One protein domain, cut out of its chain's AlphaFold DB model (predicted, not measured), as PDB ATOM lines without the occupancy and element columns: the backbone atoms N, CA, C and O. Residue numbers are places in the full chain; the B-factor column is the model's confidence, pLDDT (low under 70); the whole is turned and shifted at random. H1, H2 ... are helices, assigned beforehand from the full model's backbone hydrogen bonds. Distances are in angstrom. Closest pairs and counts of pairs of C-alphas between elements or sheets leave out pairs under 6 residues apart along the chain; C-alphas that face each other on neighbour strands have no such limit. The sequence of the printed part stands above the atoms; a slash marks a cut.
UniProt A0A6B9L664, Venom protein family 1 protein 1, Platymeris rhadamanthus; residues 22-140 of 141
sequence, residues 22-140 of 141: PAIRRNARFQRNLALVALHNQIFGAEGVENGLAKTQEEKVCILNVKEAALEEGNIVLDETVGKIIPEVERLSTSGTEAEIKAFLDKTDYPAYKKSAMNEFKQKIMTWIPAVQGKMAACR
ATOM      1  N   PRO A  22     106.140 148.725  74.492       92.06
ATOM      2  CA  PRO A  22     105.819 147.299  74.577       92.06
ATOM      3  C   PRO A  22     106.415 146.447  73.447       92.06
ATOM      4  O   PRO A  22     106.888 145.332  73.701       92.06
ATOM      5  N   ALA A  23     106.399 146.926  72.202       90.81
ATOM      6  CA  ALA A  23     106.988 146.216  71.075       90.81
ATOM      7  C   ALA A  23     108.517 146.173  71.171       90.81
ATOM      8  O   ALA A  23     109.098 145.108  70.932       90.81
ATOM      9  N   ILE A  24     109.166 147.267  71.584       92.69
ATOM     10  CA  ILE A  24     110.611 147.296  71.865       92.69
ATOM     11  C   ILE A  24     110.964 146.244  72.924       92.69
ATOM     12  O   ILE A  24     111.859 145.426  72.704       92.69
ATOM     13  N   ARG A  25     110.213 146.182  74.032       94.00
ATOM     14  CA  ARG A  25     110.425 145.210  75.120       94.00
ATOM     15  C   ARG A  25     110.375 143.766  74.636       94.00
ATOM     16  O   ARG A  25     111.291 142.986  74.907       94.00
ATOM     17  N   ARG A  26     109.313 143.396  73.908       94.25
ATOM     18  CA  ARG A  26     109.149 142.031  73.378       94.25
ATOM     19  C   ARG A  26     110.278 141.668  72.418       94.25
ATOM     20  O   ARG A  26     110.848 140.586  72.536       94.25
ATOM     21  N   ASN A  27     110.623 142.572  71.503       93.12
ATOM     22  CA  ASN A  27     111.683 142.327  70.529       93.12
ATOM     23  C   ASN A  27     113.066 142.220  71.188       93.12
ATOM     24  O   ASN A  27     113.837 141.344  70.801       93.12
ATOM     25  N   ALA A  28     113.367 143.044  72.196       94.12
ATOM     26  CA  ALA A  28     114.650 143.012  72.895       94.12
ATOM     27  C   ALA A  28     114.835 141.688  73.651       94.12
ATOM     28  O   ALA A  28     115.862 141.026  73.505       94.12
ATOM     29  N   ARG A  29     113.796 141.237  74.370       95.81
ATOM     30  CA  ARG A  29     113.785 139.921  75.030       95.81
ATOM     31  C   ARG A  29     113.947 138.780  74.027       95.81
ATOM     32  O   ARG A  29     114.766 137.891  74.234       95.81
ATOM     33  N   PHE A  30     113.200 138.817  72.924       94.75
ATOM     34  CA  PHE A  30     113.293 137.799  71.879       94.75
ATOM     35  C   PHE A  30     114.700 137.735  71.270       94.75
ATOM     36  O   PHE A  30     115.273 136.655  71.145       94.75
ATOM     37  N   GLN A  31     115.290 138.888  70.953       94.25
ATOM     38  CA  GLN A  31     116.643 138.974  70.416       94.25
ATOM     39  C   GLN A  31     117.694 138.447  71.400       94.25
ATOM     40  O   GLN A  31     118.560 137.675  70.987       94.25
ATOM     41  N   ARG A  32     117.605 138.811  72.687       96.69
ATOM     42  CA  ARG A  32     118.499 138.283  73.728       96.69
ATOM     43  C   ARG A  32     118.367 136.769  73.863       96.69
ATOM     44  O   ARG A  32     119.382 136.090  73.928       96.69
ATOM     45  N   ASN A  33     117.150 136.231  73.843       96.62
ATOM     46  CA  ASN A  33     116.928 134.786  73.948       96.62
ATOM     47  C   ASN A  33     117.482 134.024  72.738       96.62
ATOM     48  O   ASN A  33     118.101 132.977  72.907       96.62
ATOM     49  N   LEU A  34     117.318 134.553  71.521       95.81
ATOM     50  CA  LEU A  34     117.936 133.962  70.332       95.81
ATOM     51  C   LEU A  34     119.465 133.959  70.420       95.81
ATOM     52  O   LEU A  34     120.102 132.963  70.082       95.81
ATOM     53  N   ALA A  35     120.055 135.061  70.885       96.56
ATOM     54  CA  ALA A  35     121.496 135.165  71.078       96.56
ATOM     55  C   ALA A  35     122.000 134.219  72.182       96.56
ATOM     56  O   ALA A  35     123.032 133.580  72.001       96.56
ATOM     57  N   LEU A  36     121.243 134.062  73.273       97.25
ATOM     58  CA  LEU A  36     121.522 133.106  74.347       97.25
ATOM     59  C   LEU A  36     121.556 131.670  73.822       97.25
ATOM     60  O   LEU A  36     122.514 130.949  74.076       97.25
ATOM     61  N   VAL A  37     120.550 131.267  73.040       96.12
ATOM     62  CA  VAL A  37     120.516 129.932  72.422       96.12
ATOM     63  C   VAL A  37     121.713 129.730  71.493       96.12
ATOM     64  O   VAL A  37     122.354 128.681  71.537       96.12
ATOM     65  N   ALA A  38     122.053 130.730  70.675       93.75
ATOM     66  CA  ALA A  38     123.215 130.653  69.795       93.75
ATOM     67  C   ALA A  38     124.527 130.491  70.582       93.75
ATOM     68  O   ALA A  38     125.348 129.653  70.221       93.75
ATOM     69  N   LEU A  39     124.694 131.251  71.667       95.88
ATOM     70  CA  LEU A  39     125.846 131.181  72.565       95.88
ATOM     71  C   LEU A  39     125.952 129.808  73.234       95.88
ATOM     72  O   LEU A  39     126.997 129.164  73.158       95.88
ATOM     73  N   HIS A  40     124.853 129.331  73.820       96.44
ATOM     74  CA  HIS A  40     124.783 128.021  74.460       96.44
ATOM     75  C   HIS A  40     125.159 126.916  73.475       96.44
ATOM     76  O   HIS A  40     126.028 126.106  73.779       96.44
ATOM     77  N   ASN A  41     124.590 126.910  72.268       95.81
ATOM     78  CA  ASN A  41     124.898 125.886  71.268       95.81
ATOM     79  C   ASN A  41     126.397 125.803  70.935       95.81
ATOM     80  O   ASN A  41     126.902 124.708  70.703       95.81
ATOM     81  N   GLN A  42     127.117 126.929  70.928       95.00
ATOM     82  CA  GLN A  42     128.567 126.921  70.701       95.00
ATOM     83  C   GLN A  42     129.332 126.330  71.894       95.00
ATOM     84  O   GLN A  42     130.241 125.527  71.695       95.00
ATOM     85  N   ILE A  43     128.950 126.686  73.125       97.25
ATOM     86  CA  ILE A  43     129.613 126.210  74.350       97.25
ATOM     87  C   ILE A  43     129.336 124.728  74.596       97.25
ATOM     88  O   ILE A  43     130.273 123.970  74.814       97.25
ATOM     89  N   PHE A  44     128.075 124.296  74.521       96.75
ATOM     90  CA  PHE A  44     127.705 122.884  74.662       96.75
ATOM     91  C   PHE A  44     128.249 122.040  73.505       96.75
ATOM     92  O   PHE A  44     128.635 120.895  73.707       96.75
ATOM     93  N   GLY A  45     128.337 122.603  72.295       95.56
ATOM     94  CA  GLY A  45     129.014 121.942  71.182       95.56
ATOM     95  C   GLY A  45     130.497 121.696  71.472       95.56
ATOM     96  O   GLY A  45     130.990 120.596  71.237       95.56
ATOM     97  N   ALA A  46     131.198 122.695  72.017       95.06
ATOM     98  CA  ALA A  46     132.598 122.565  72.417       95.06
ATOM     99  C   ALA A  46     132.778 121.568  73.572       95.06
ATOM    100  O   ALA A  46     133.609 120.668  73.487       95.06
ATOM    101  N   GLU A  47     131.960 121.683  74.618       97.31
ATOM    102  CA  GLU A  47     131.996 120.782  75.767       97.31
ATOM    103  C   GLU A  47     131.720 119.334  75.358       97.31
ATOM    104  O   GLU A  47     132.492 118.458  75.734       97.31
ATOM    105  N   GLY A  48     130.699 119.072  74.539       96.00
ATOM    106  CA  GLY A  48     130.380 117.721  74.080       96.00
ATOM    107  C   GLY A  48     131.520 117.063  73.294       96.00
ATOM    108  O   GLY A  48     131.781 115.872  73.473       96.00
ATOM    109  N   VAL A  49     132.238 117.831  72.465       95.88
ATOM    110  CA  VAL A  49     133.429 117.339  71.749       95.88
ATOM    111  C   VAL A  49     134.542 116.991  72.733       95.88
ATOM    112  O   VAL A  49     135.063 115.877  72.701       95.88
ATOM    113  N   GLU A  50     134.897 117.913  73.625       96.81
ATOM    114  CA  GLU A  50     136.025 117.715  74.534       96.81
ATOM    115  C   GLU A  50     135.727 116.640  75.594       96.81
ATOM    116  O   GLU A  50     136.593 115.815  75.884       96.81
ATOM    117  N   ASN A  51     134.493 116.552  76.101       94.38
ATOM    118  CA  ASN A  51     134.080 115.497  77.034       94.38
ATOM    119  C   ASN A  51     134.067 114.108  76.391       94.38
ATOM    120  O   ASN A  51     134.357 113.124  77.072       94.38
ATOM    121  N   GLY A  52     133.774 114.011  75.089       96.00
ATOM    122  CA  GLY A  52     133.908 112.763  74.335       96.00
ATOM    123  C   GLY A  52     135.362 112.304  74.165       96.00
ATOM    124  O   GLY A  52     135.611 111.117  73.965       96.00
ATOM    125  N   LEU A  53     136.322 113.228  74.264       96.25
ATOM    126  CA  LEU A  53     137.758 112.962  74.147       96.25
ATOM    127  C   LEU A  53     138.466 112.798  75.503       96.25
ATOM    128  O   LEU A  53     139.609 112.334  75.532       96.25
ATOM    129  N   ALA A  54     137.823 113.189  76.602       96.56
ATOM    130  CA  ALA A  54     138.358 113.072  77.953       96.56
ATOM    131  C   ALA A  54     138.442 111.600  78.406       96.56
ATOM    132  O   ALA A  54     137.493 110.824  78.274       96.56
ATOM    133  N   LYS A  55     139.588 111.224  78.971       96.81
ATOM    134  CA  LYS A  55     139.935 109.883  79.457       96.81
ATOM    135  C   LYS A  55     139.763 109.741  80.964       96.81
ATOM    136  O   LYS A  55     139.501 108.628  81.421       96.81
ATOM    137  N   THR A  56     139.905 110.823  81.727       97.50
ATOM    138  CA  THR A  56     139.793 110.785  83.193       97.50
ATOM    139  C   THR A  56     138.628 111.616  83.717       97.50
ATOM    140  O   THR A  56     138.014 112.411  82.999       97.50
ATOM    141  N   GLN A  57     138.283 111.406  84.989       96.69
ATOM    142  CA  GLN A  57     137.243 112.190  85.646       96.69
ATOM    143  C   GLN A  57     137.712 113.625  85.906       96.69
ATOM    144  O   GLN A  57     136.917 114.554  85.803       96.69
ATOM    145  N   GLU A  58     138.998 113.820  86.191       97.62
ATOM    146  CA  GLU A  58     139.612 115.131  86.410       97.62
ATOM    147  C   GLU A  58     139.524 116.005  85.152       97.62
ATOM    148  O   GLU A  58     139.139 117.171  85.244       97.62
ATOM    149  N   GLU A  59     139.786 115.435  83.971       98.00
ATOM    150  CA  GLU A  59     139.648 116.139  82.689       98.00
ATOM    151  C   GLU A  59     138.191 116.569  82.447       98.00
ATOM    152  O   GLU A  59     137.932 117.720  82.093       98.00
ATOM    153  N   LYS A  60     137.219 115.681  82.712       97.50
ATOM    154  CA  LYS A  60     135.780 115.992  82.596       97.50
ATOM    155  C   LYS A  60     135.344 117.094  83.559       97.50
ATOM    156  O   LYS A  60     134.568 117.971  83.183       97.50
ATOM    157  N   VAL A  61     135.845 117.072  84.795       97.94
ATOM    158  CA  VAL A  61     135.575 118.121  85.791       97.94
ATOM    159  C   VAL A  61     136.189 119.452  85.350       97.94
ATOM    160  O   VAL A  61     135.528 120.483  85.450       97.94
ATOM    161  N   CYS A  62     137.407 119.448  84.801       98.25
ATOM    162  CA  CYS A  62     138.019 120.649  84.229       98.25
ATOM    163  C   CYS A  62     137.168 121.230  83.088       98.25
ATOM    164  O   CYS A  62     136.852 122.419  83.115       98.25
ATOM    165  N   ILE A  63     136.730 120.401  82.131       98.31
ATOM    166  CA  ILE A  63     135.883 120.834  81.005       98.31
ATOM    167  C   ILE A  63     134.564 121.421  81.515       98.31
ATOM    168  O   ILE A  63     134.144 122.481  81.048       98.31
ATOM    169  N   LEU A  64     133.935 120.776  82.505       97.62
ATOM    170  CA  LEU A  64     132.714 121.278  83.130       97.62
ATOM    171  C   LEU A  64     132.932 122.658  83.765       97.62
ATOM    172  O   LEU A  64     132.133 123.560  83.528       97.62
ATOM    173  N   ASN A  65     134.027 122.853  84.501       98.19
ATOM    174  CA  ASN A  65     134.350 124.144  85.114       98.19
ATOM    175  C   ASN A  65     134.585 125.237  84.061       98.19
ATOM    176  O   ASN A  65     134.102 126.358  84.218       98.19
ATOM    177  N   VAL A  66     135.273 124.916  82.958       98.25
ATOM    178  CA  VAL A  66     135.449 125.852  81.835       98.25
ATOM    179  C   VAL A  66     134.106 126.184  81.181       98.25
ATOM    180  O   VAL A  66     133.876 127.338  80.826       98.25
ATOM    181  N   LYS A  67     133.205 125.204  81.038       98.06
ATOM    182  CA  LYS A  67     131.852 125.401  80.500       98.06
ATOM    183  C   LYS A  67     131.031 126.347  81.379       98.06
ATOM    184  O   LYS A  67     130.457 127.287  80.843       98.06
ATOM    185  N   GLU A  68     130.985 126.125  82.692       98.12
ATOM    186  CA  GLU A  68     130.244 126.997  83.619       98.12
ATOM    187  C   GLU A  68     130.793 128.435  83.588       98.12
ATOM    188  O   GLU A  68     130.032 129.375  83.365       98.12
ATOM    189  N   ALA A  69     132.119 128.609  83.659       97.75
ATOM    190  CA  ALA A  69     132.744 129.929  83.542       97.75
ATOM    191  C   ALA A  69     132.447 130.604  82.188       97.75
ATOM    192  O   ALA A  69     132.181 131.803  82.124       97.75
ATOM    193  N   ALA A  70     132.441 129.839  81.092       97.69
ATOM    194  CA  ALA A  70     132.089 130.364  79.777       97.69
ATOM    195  C   ALA A  70     130.609 130.771  79.684       97.69
ATOM    196  O   ALA A  70     130.291 131.747  79.011       97.69
ATOM    197  N   LEU A  71     129.689 130.065  80.346       97.50
ATOM    198  CA  LEU A  71     128.279 130.464  80.393       97.50
ATOM    199  C   LEU A  71     128.102 131.784  81.159       97.50
ATOM    200  O   LEU A  71     127.335 132.645  80.721       97.50
ATOM    201  N   GLU A  72     128.838 131.983  82.254       97.12
ATOM    202  CA  GLU A  72     128.856 133.246  83.002       97.12
ATOM    203  C   GLU A  72     129.434 134.401  82.168       97.12
ATOM    204  O   GLU A  72     128.754 135.411  81.965       97.12
ATOM    205  N   GLU A  73     130.636 134.232  81.605       96.19
ATOM    206  CA  GLU A  73     131.263 135.213  80.701       96.19
ATOM    207  C   GLU A  73     130.353 135.527  79.496       96.19
ATOM    208  O   GLU A  73     130.195 136.679  79.087       96.19
ATOM    209  N   GLY A  74     129.700 134.506  78.940       95.94
ATOM    210  CA  GLY A  74     128.786 134.648  77.816       95.94
ATOM    211  C   GLY A  74     127.542 135.475  78.140       95.94
ATOM    212  O   GLY A  74     127.085 136.256  77.301       95.94
ATOM    213  N   ASN A  75     127.014 135.365  79.361       96.12
ATOM    214  CA  ASN A  75     125.914 136.217  79.815       96.12
ATOM    215  C   ASN A  75     126.321 137.693  79.890       96.12
ATOM    216  O   ASN A  75     125.536 138.549  79.484       96.12
ATOM    217  N   ILE A  76     127.559 137.990  80.290       96.56
ATOM    218  CA  ILE A  76     128.088 139.360  80.263       96.56
ATOM    219  C   ILE A  76     128.100 139.894  78.824       96.56
ATOM    220  O   ILE A  76     127.603 140.990  78.566       96.56
ATOM    221  N   VAL A  77     128.565 139.098  77.851       96.75
ATOM    222  CA  VAL A  77     128.543 139.490  76.428       96.75
ATOM    223  C   VAL A  77     127.119 139.775  75.941       96.75
ATOM    224  O   VAL A  77     126.906 140.735  75.195       96.75
ATOM    225  N   LEU A  78     126.131 138.973  76.351       96.94
ATOM    226  CA  LEU A  78     124.723 139.204  76.011       96.94
ATOM    227  C   LEU A  78     124.219 140.526  76.586       96.94
ATOM    228  O   LEU A  78     123.603 141.306  75.856       96.94
ATOM    229  N   ASP A  79     124.492 140.788  77.860       97.19
ATOM    230  CA  ASP A  79     123.995 141.963  78.572       97.19
ATOM    231  C   ASP A  79     124.680 143.257  78.103       97.19
ATOM    232  O   ASP A  79     124.037 144.301  78.021       97.19
ATOM    233  N   GLU A  80     125.938 143.189  77.667       96.75
ATOM    234  CA  GLU A  80     126.650 144.318  77.060       96.75
ATOM    235  C   GLU A  80     126.207 144.638  75.623       96.75
ATOM    236  O   GLU A  80     126.513 145.721  75.125       96.75
ATOM    237  N   THR A  81     125.507 143.717  74.949       97.50
ATOM    238  CA  THR A  81     125.147 143.839  73.525       97.50
ATOM    239  C   THR A  81     123.630 143.817  73.311       97.50
ATOM    240  O   THR A  81     122.942 144.820  73.498       97.50
ATOM    241  N   VAL A  82     123.062 142.675  72.919       95.56
ATOM    242  CA  VAL A  82     121.636 142.509  72.601       95.56
ATOM    243  C   VAL A  82     120.715 142.694  73.810       95.56
ATOM    244  O   VAL A  82     119.556 143.064  73.638       95.56
ATOM    245  N   GLY A  83     121.221 142.464  75.021       96.56
ATOM    246  CA  GLY A  83     120.512 142.652  76.284       96.56
ATOM    247  C   GLY A  83     120.586 144.075  76.838       96.56
ATOM    248  O   GLY A  83     119.772 144.421  77.688       96.56
ATOM    249  N   LYS A  84     121.483 144.924  76.322       97.62
ATOM    250  CA  LYS A  84     121.829 146.225  76.920       97.62
ATOM    251  C   LYS A  84     120.649 147.180  77.102       97.62
ATOM    252  O   LYS A  84     120.610 147.934  78.067       97.62
ATOM    253  N   ILE A  85     119.670 147.143  76.199       95.81
ATOM    254  CA  ILE A  85     118.482 148.010  76.252       95.81
ATOM    255  C   ILE A  85     117.403 147.506  77.219       95.81
ATOM    256  O   ILE A  85     116.511 148.266  77.589       95.81
ATOM    257  N   ILE A  86     117.449 146.228  77.617       96.75
ATOM    258  CA  ILE A  86     116.382 145.595  78.400       96.75
ATOM    259  C   ILE A  86     116.171 146.299  79.746       96.75
ATOM    260  O   ILE A  86     115.018 146.622  80.017       96.75
ATOM    261  N   PRO A  87     117.202 146.595  80.565       97.69
ATOM    262  CA  PRO A  87     116.988 147.232  81.866       97.69
ATOM    263  C   PRO A  87     116.204 148.546  81.775       97.69
ATOM    264  O   PRO A  87     115.260 148.751  82.536       97.69
ATOM    265  N   GLU A  88     116.536 149.400  80.804       97.00
ATOM    266  CA  GLU A  88     115.854 150.686  80.634       97.00
ATOM    267  C   GLU A  88     114.417 150.508  80.136       97.00
ATOM    268  O   GLU A  88     113.492 151.145  80.638       97.00
ATOM    269  N   VAL A  89     114.199 149.591  79.194       96.06
ATOM    270  CA  VAL A  89     112.857 149.311  78.672       96.06
ATOM    271  C   VAL A  89     111.957 148.679  79.737       96.06
ATOM    272  O   VAL A  89     110.766 148.986  79.789       96.06
ATOM    273  N   GLU A  90     112.500 147.819  80.601       97.12
ATOM    274  CA  GLU A  90     111.776 147.263  81.750       97.12
ATOM    275  C   GLU A  90     111.423 148.353  82.759       97.12
ATOM    276  O   GLU A  90     110.258 148.459  83.138       97.12
ATOM    277  N   ARG A  91     112.385 149.208  83.131       98.00
ATOM    278  CA  ARG A  91     112.149 150.345  84.029       98.00
ATOM    279  C   ARG A  91     111.023 151.234  83.504       98.00
ATOM    280  O   ARG A  91     110.048 151.468  84.216       98.00
ATOM    281  N   LEU A  92     111.123 151.669  82.247       97.38
ATOM    282  CA  LEU A  92     110.109 152.503  81.600       97.38
ATOM    283  C   LEU A  92     108.741 151.812  81.539       97.38
ATOM    284  O   LEU A  92     107.719 152.467  81.706       97.38
ATOM    285  N   SER A  93     108.709 150.491  81.337       94.25
ATOM    286  CA  SER A  93     107.455 149.730  81.280       94.25
ATOM    287  C   SER A  93     106.779 149.572  82.642       94.25
ATOM    288  O   SER A  93     105.567 149.377  82.693       94.25
ATOM    289  N   THR A  94     107.546 149.582  83.733       95.75
ATOM    290  CA  THR A  94     107.033 149.364  85.092       95.75
ATOM    291  C   THR A  94     106.674 150.668  85.794       95.75
ATOM    292  O   THR A  94     105.670 150.716  86.499       95.75
ATOM    293  N   SER A  95     107.491 151.708  85.633       95.75
ATOM    294  CA  SER A  95     107.354 152.956  86.392       95.75
ATOM    295  C   SER A  95     107.676 154.221  85.593       95.75
ATOM    296  O   SER A  95     107.776 155.294  86.183       95.75
ATOM    297  N   GLY A  96     107.843 154.122  84.270       95.00
ATOM    298  CA  GLY A  96     108.106 155.280  83.420       95.00
ATOM    299  C   GLY A  96     106.893 156.197  83.293       95.00
ATOM    300  O   GLY A  96     105.766 155.749  83.077       95.00
ATOM    301  N   THR A  97     107.130 157.500  83.383       96.56
ATOM    302  CA  THR A  97     106.144 158.528  83.038       96.56
ATOM    303  C   THR A  97     105.970 158.636  81.523       96.56
ATOM    304  O   THR A  97     106.875 158.315  80.750       96.56
ATOM    305  N   GLU A  98     104.831 159.161  81.067       94.38
ATOM    306  CA  GLU A  98     104.574 159.388  79.637       94.38
ATOM    307  C   GLU A  98     105.667 160.249  78.973       94.38
ATOM    308  O   GLU A  98     106.109 159.956  77.862       94.38
ATOM    309  N   ALA A  99     106.175 161.260  79.688       96.56
ATOM    310  CA  ALA A  99     107.256 162.118  79.214       96.56
ATOM    311  C   ALA A  99     108.585 161.359  79.038       96.56
ATOM    312  O   ALA A  99     109.272 161.560  78.035       96.56
ATOM    313  N   GLU A 100     108.943 160.470  79.970       96.69
ATOM    314  CA  GLU A 100     110.145 159.633  79.855       96.69
ATOM    315  C   GLU A 100     110.029 158.628  78.709       96.69
ATOM    316  O   GLU A 100     110.976 158.462  77.940       96.69
ATOM    317  N   ILE A 101     108.862 157.993  78.564       94.62
ATOM    318  CA  ILE A 101     108.601 157.043  77.479       94.62
ATOM    319  C   ILE A 101     108.710 157.758  76.132       94.62
ATOM    320  O   ILE A 101     109.421 157.289  75.244       94.62
ATOM    321  N   LYS A 102     108.080 158.930  75.989       92.94
ATOM    322  CA  LYS A 102     108.185 159.743  74.775       92.94
ATOM    323  C   LYS A 102     109.635 160.141  74.490       92.94
ATOM    324  O   LYS A 102     110.103 159.957  73.373       92.94
ATOM    325  N   ALA A 103     110.369 160.619  75.494       94.56
ATOM    326  CA  ALA A 103     111.771 160.998  75.333       94.56
ATOM    327  C   ALA A 103     112.663 159.816  74.913       94.56
ATOM    328  O   ALA A 103     113.591 159.998  74.124       94.56
ATOM    329  N   PHE A 104     112.389 158.612  75.420       95.19
ATOM    330  CA  PHE A 104     113.078 157.392  75.013       95.19
ATOM    331  C   PHE A 104     112.774 157.031  73.554       95.19
ATOM    332  O   PHE A 104     113.705 156.786  72.786       95.19
ATOM    333  N   LEU A 105     111.497 157.041  73.159       91.44
ATOM    334  CA  LEU A 105     111.063 156.707  71.799       91.44
ATOM    335  C   LEU A 105     111.543 157.730  70.760       91.44
ATOM    336  O   LEU A 105     111.935 157.341  69.665       91.44
ATOM    337  N   ASP A 106     111.579 159.015  71.114       92.12
ATOM    338  CA  ASP A 106     112.070 160.084  70.236       92.12
ATOM    339  C   ASP A 106     113.587 159.974  69.985       92.12
ATOM    340  O   ASP A 106     114.075 160.356  68.922       92.12
ATOM    341  N   LYS A 107     114.349 159.449  70.954       91.44
ATOM    342  CA  LYS A 107     115.813 159.293  70.854       91.44
ATOM    343  C   LYS A 107     116.254 157.944  70.290       91.44
ATOM    344  O   LYS A 107     117.394 157.821  69.844       91.44
ATOM    345  N   THR A 108     115.398 156.929  70.354       90.25
ATOM    346  CA  THR A 108     115.783 155.545  70.074       90.25
ATOM    347  C   THR A 108     115.232 155.084  68.733       90.25
ATOM    348  O   THR A 108     114.082 154.669  68.625       90.25
ATOM    349  N   ASP A 109     116.096 155.043  67.718       92.50
ATOM    350  CA  ASP A 109     115.837 154.249  66.516       92.50
ATOM    351  C   ASP A 109     116.040 152.763  66.851       92.50
ATOM    352  O   ASP A 109     117.148 152.218  66.785       92.50
ATOM    353  N   TYR A 110     114.960 152.108  67.282       90.06
ATOM    354  CA  TYR A 110     115.022 150.712  67.699       90.06
ATOM    355  C   TYR A 110     115.430 149.743  66.570       90.06
ATOM    356  O   TYR A 110     116.267 148.872  66.826       90.06
ATOM    357  N   PRO A 111     114.920 149.856  65.324       90.88
ATOM    358  CA  PRO A 111     115.429 149.072  64.197       90.88
ATOM    359  C   PRO A 111     116.946 149.190  63.986       90.88
ATOM    360  O   PRO A 111     117.623 148.165  63.825       90.88
ATOM    361  N   ALA A 112     117.499 150.407  64.027       92.44
ATOM    362  CA  ALA A 112     118.940 150.619  63.900       92.44
ATOM    363  C   ALA A 112     119.707 150.036  65.097       92.44
ATOM    364  O   ALA A 112     120.682 149.297  64.906       92.44
ATOM    365  N   TYR A 113     119.226 150.284  66.320       93.25
ATOM    366  CA  TYR A 113     119.782 149.717  67.549       93.25
ATOM    367  C   TYR A 113     119.846 148.185  67.483       93.25
ATOM    368  O   TYR A 113     120.907 147.596  67.691       93.25
ATOM    369  N   LYS A 114     118.735 147.527  67.125       92.25
ATOM    370  CA  LYS A 114     118.619 146.065  67.013       92.25
ATOM    371  C   LYS A 114     119.699 145.486  66.104       92.25
ATOM    372  O   LYS A 114     120.340 144.494  66.462       92.25
ATOM    373  N   LYS A 115     119.905 146.102  64.936       94.31
ATOM    374  CA  LYS A 115     120.928 145.684  63.968       94.31
ATOM    375  C   LYS A 115     122.338 145.878  64.529       94.31
ATOM    376  O   LYS A 115     123.147 144.957  64.438       94.31
ATOM    377  N   SER A 116     122.613 147.037  65.127       95.94
ATOM    378  CA  SER A 116     123.917 147.351  65.720       95.94
ATOM    379  C   SER A 116     124.275 146.385  66.850       95.94
ATOM    380  O   SER A 116     125.332 145.762  66.810       95.94
ATOM    381  N   ALA A 117     123.360 146.173  67.798       96.12
ATOM    382  CA  ALA A 117     123.570 145.294  68.945       96.12
ATOM    383  C   ALA A 117     123.820 143.833  68.529       96.12
ATOM    384  O   ALA A 117     124.665 143.153  69.106       96.12
ATOM    385  N   MET A 118     123.127 143.342  67.490       95.00
ATOM    386  CA  MET A 118     123.376 141.998  66.953       95.00
ATOM    387  C   MET A 118     124.740 141.887  66.260       95.00
ATOM    388  O   MET A 118     125.389 140.846  66.344       95.00
ATOM    389  N   ASN A 119     125.174 142.930  65.552       96.44
ATOM    390  CA  ASN A 119     126.492 142.939  64.920       96.44
ATOM    391  C   ASN A 119     127.610 142.940  65.966       96.44
ATOM    392  O   ASN A 119     128.550 142.159  65.836       96.44
ATOM    393  N   GLU A 120     127.472 143.748  67.019       97.12
ATOM    394  CA  GLU A 120     128.417 143.775  68.136       97.12
ATOM    395  C   GLU A 120     128.490 142.412  68.839       97.12
ATOM    396  O   GLU A 120     129.580 141.877  69.042       97.12
ATOM    397  N   PHE A 121     127.337 141.793  69.124       97.44
ATOM    398  CA  PHE A 121     127.272 140.441  69.685       97.44
ATOM    399  C   PHE A 121     128.037 139.428  68.826       97.44
ATOM    400  O   PHE A 121     128.884 138.696  69.336       97.44
ATOM    401  N   LYS A 122     127.787 139.410  67.510       95.00
ATOM    402  CA  LYS A 122     128.482 138.503  66.584       95.00
ATOM    403  C   LYS A 122     129.992 138.718  66.601       95.00
ATOM    404  O   LYS A 122     130.726 137.739  66.651       95.00
ATOM    405  N   GLN A 123     130.448 139.969  66.578       96.00
ATOM    406  CA  GLN A 123     131.876 140.291  66.618       96.00
ATOM    407  C   GLN A 123     132.530 139.794  67.910       96.00
ATOM    408  O   GLN A 123     133.539 139.095  67.841       96.00
ATOM    409  N   LYS A 124     131.924 140.072  69.075       95.62
ATOM    410  CA  LYS A 124     132.438 139.599  70.370       95.62
ATOM    411  C   LYS A 124     132.502 138.069  70.428       95.62
ATOM    412  O   LYS A 124     133.537 137.508  70.776       95.62
ATOM    413  N   ILE A 125     131.429 137.389  70.020       93.19
ATOM    414  CA  ILE A 125     131.334 135.920  70.038       93.19
ATOM    415  C   ILE A 125     132.344 135.269  69.087       93.19
ATOM    416  O   ILE A 125     132.955 134.268  69.456       93.19
ATOM    417  N   MET A 126     132.555 135.827  67.889       92.06
ATOM    418  CA  MET A 126     133.509 135.288  66.908       92.06
ATOM    419  C   MET A 126     134.944 135.245  67.436       92.06
ATOM    420  O   MET A 126     135.687 134.330  67.093       92.06
ATOM    421  N   THR A 127     135.336 136.213  68.262       90.94
ATOM    422  CA  THR A 127     136.665 136.234  68.889       90.94
ATOM    423  C   THR A 127     136.707 135.403  70.169       90.94
ATOM    424  O   THR A 127     137.707 134.746  70.446       90.94
ATOM    425  N   TRP A 128     135.628 135.409  70.950       94.31
ATOM    426  CA  TRP A 128     135.590 134.787  72.271       94.31
ATOM    427  C   TRP A 128     135.405 133.258  72.242       94.31
ATOM    428  O   TRP A 128     136.105 132.554  72.968       94.31
ATOM    429  N   ILE A 129     134.538 132.712  71.376       94.25
ATOM    430  CA  ILE A 129     134.265 131.259  71.321       94.25
ATOM    431  C   ILE A 129     135.520 130.414  71.043       94.25
ATOM    432  O   ILE A 129     135.720 129.425  71.753       94.25
ATOM    433  N   PRO A 130     136.411 130.777  70.097       95.56
ATOM    434  CA  PRO A 130     137.653 130.032  69.894       95.56
ATOM    435  C   PRO A 130     138.545 129.981  71.142       95.56
ATOM    436  O   PRO A 130     139.195 128.968  71.398       95.56
ATOM    437  N   ALA A 131     138.560 131.044  71.954       95.81
ATOM    438  CA  ALA A 131     139.315 131.061  73.204       95.81
ATOM    439  C   ALA A 131     138.707 130.105  74.245       95.81
ATOM    440  O   ALA A 131     139.448 129.380  74.909       95.81
ATOM    441  N   VAL A 132     137.374 130.046  74.351       96.25
ATOM    442  CA  VAL A 132     136.667 129.067  75.199       96.25
ATOM    443  C   VAL A 132     136.985 127.635  74.763       96.25
ATOM    444  O   VAL A 132     137.361 126.813  75.597       96.25
ATOM    445  N   GLN A 133     136.913 127.350  73.461       95.94
ATOM    446  CA  GLN A 133     137.279 126.044  72.900       95.94
ATOM    447  C   GLN A 133     138.730 125.674  73.233       95.94
ATOM    448  O   GLN A 133     139.002 124.558  73.665       95.94
ATOM    449  N   GLY A 134     139.657 126.629  73.111       96.94
ATOM    450  CA  GLY A 134     141.056 126.440  73.494       96.94
ATOM    451  C   GLY A 134     141.240 126.112  74.980       96.94
ATOM    452  O   GLY A 134     142.021 125.216  75.307       96.94
ATOM    453  N   LYS A 135     140.501 126.786  75.877       97.31
ATOM    454  CA  LYS A 135     140.503 126.491  77.322       97.31
ATOM    455  C   LYS A 135     139.992 125.070  77.602       97.31
ATOM    456  O   LYS A 135     140.617 124.356  78.377       97.31
ATOM    457  N   MET A 136     138.908 124.640  76.950       97.56
ATOM    458  CA  MET A 136     138.366 123.282  77.124       97.56
ATOM    459  C   MET A 136     139.327 122.212  76.595       97.56
ATOM    460  O   MET A 136     139.590 121.228  77.279       97.56
ATOM    461  N   ALA A 137     139.923 122.427  75.421       97.12
ATOM    462  CA  ALA A 137     140.898 121.501  74.849       97.12
ATOM    463  C   ALA A 137     142.173 121.371  75.702       97.12
ATOM    464  O   ALA A 137     142.828 120.327  75.693       97.12
ATOM    465  N   ALA A 138     142.539 122.415  76.453       97.44
ATOM    466  CA  ALA A 138     143.674 122.383  77.370       97.44
ATOM    467  C   ALA A 138     143.438 121.495  78.604       97.44
ATOM    468  O   ALA A 138     144.413 121.060  79.204       97.44
ATOM    469  N   CYS A 139     142.187 121.171  78.948       97.12
ATOM    470  CA  CYS A 139     141.871 120.272  80.060       97.12
ATOM    471  C   CYS A 139     142.299 118.816  79.829       97.12
ATOM    472  O   CYS A 139     142.288 118.047  80.779       97.12
ATOM    473  N   ARG A 140     142.635 118.431  78.589       90.00
ATOM    474  CA  ARG A 140     143.057 117.068  78.206       90.00
ATOM    475  C   ARG A 140     144.571 116.934  77.989       90.00
ATOM    476  O   ARG A 140     145.006 116.040  77.257       90.00
TER     477      ARG A 140
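AT A GLANCE: This is residues 22 to 140 of the 141 residues of the protein "Venom protein family 1 protein 1" of Platymeris rhadamanthus (UniProt A0A6B9L664). Three long helices, H1, H2 and H5, make a rod-like up-and-down bundle, each running against the one before; short H3 and H4 turn the chain at one end. The printed part has 119 residues with five named helices, H1 to H5 in order, all helix. It is loose, radius of gyration of the C-alphas 18.2 A, spanning 61 by 25 by 15 A.

IN THESE COORDINATES: H1, residues 22 to 53, begins at C-alpha 22 (105.819, 147.299, 74.577) and is 46.9 A long. H2 is residues 57 to 80, 34.9 A; H3 86 to 95; H4 98 to 107. H5, residues 110 to 138, 41.4 A, has a kink of 30 degrees near residue 126.

HOW THE PARTS SIT: Hub H1 forms a hairpin with H2, closest C-alphas Asn 51 and Lys 60, 5.8 A. H5 touches H2, closest C-alphas Ile 63 and Met 136, 5.2 A, and H1. Residues 22 to 29 of H1 alone touch H3. H4 is close but not clearly touching H3. Every O i to N i+4 pair is within hydrogen-bond range in H1 to H4; 23 of 25 in H5.

THE WHOLE: The printed part has no cut, its links are tight, and no printed residue is under 70.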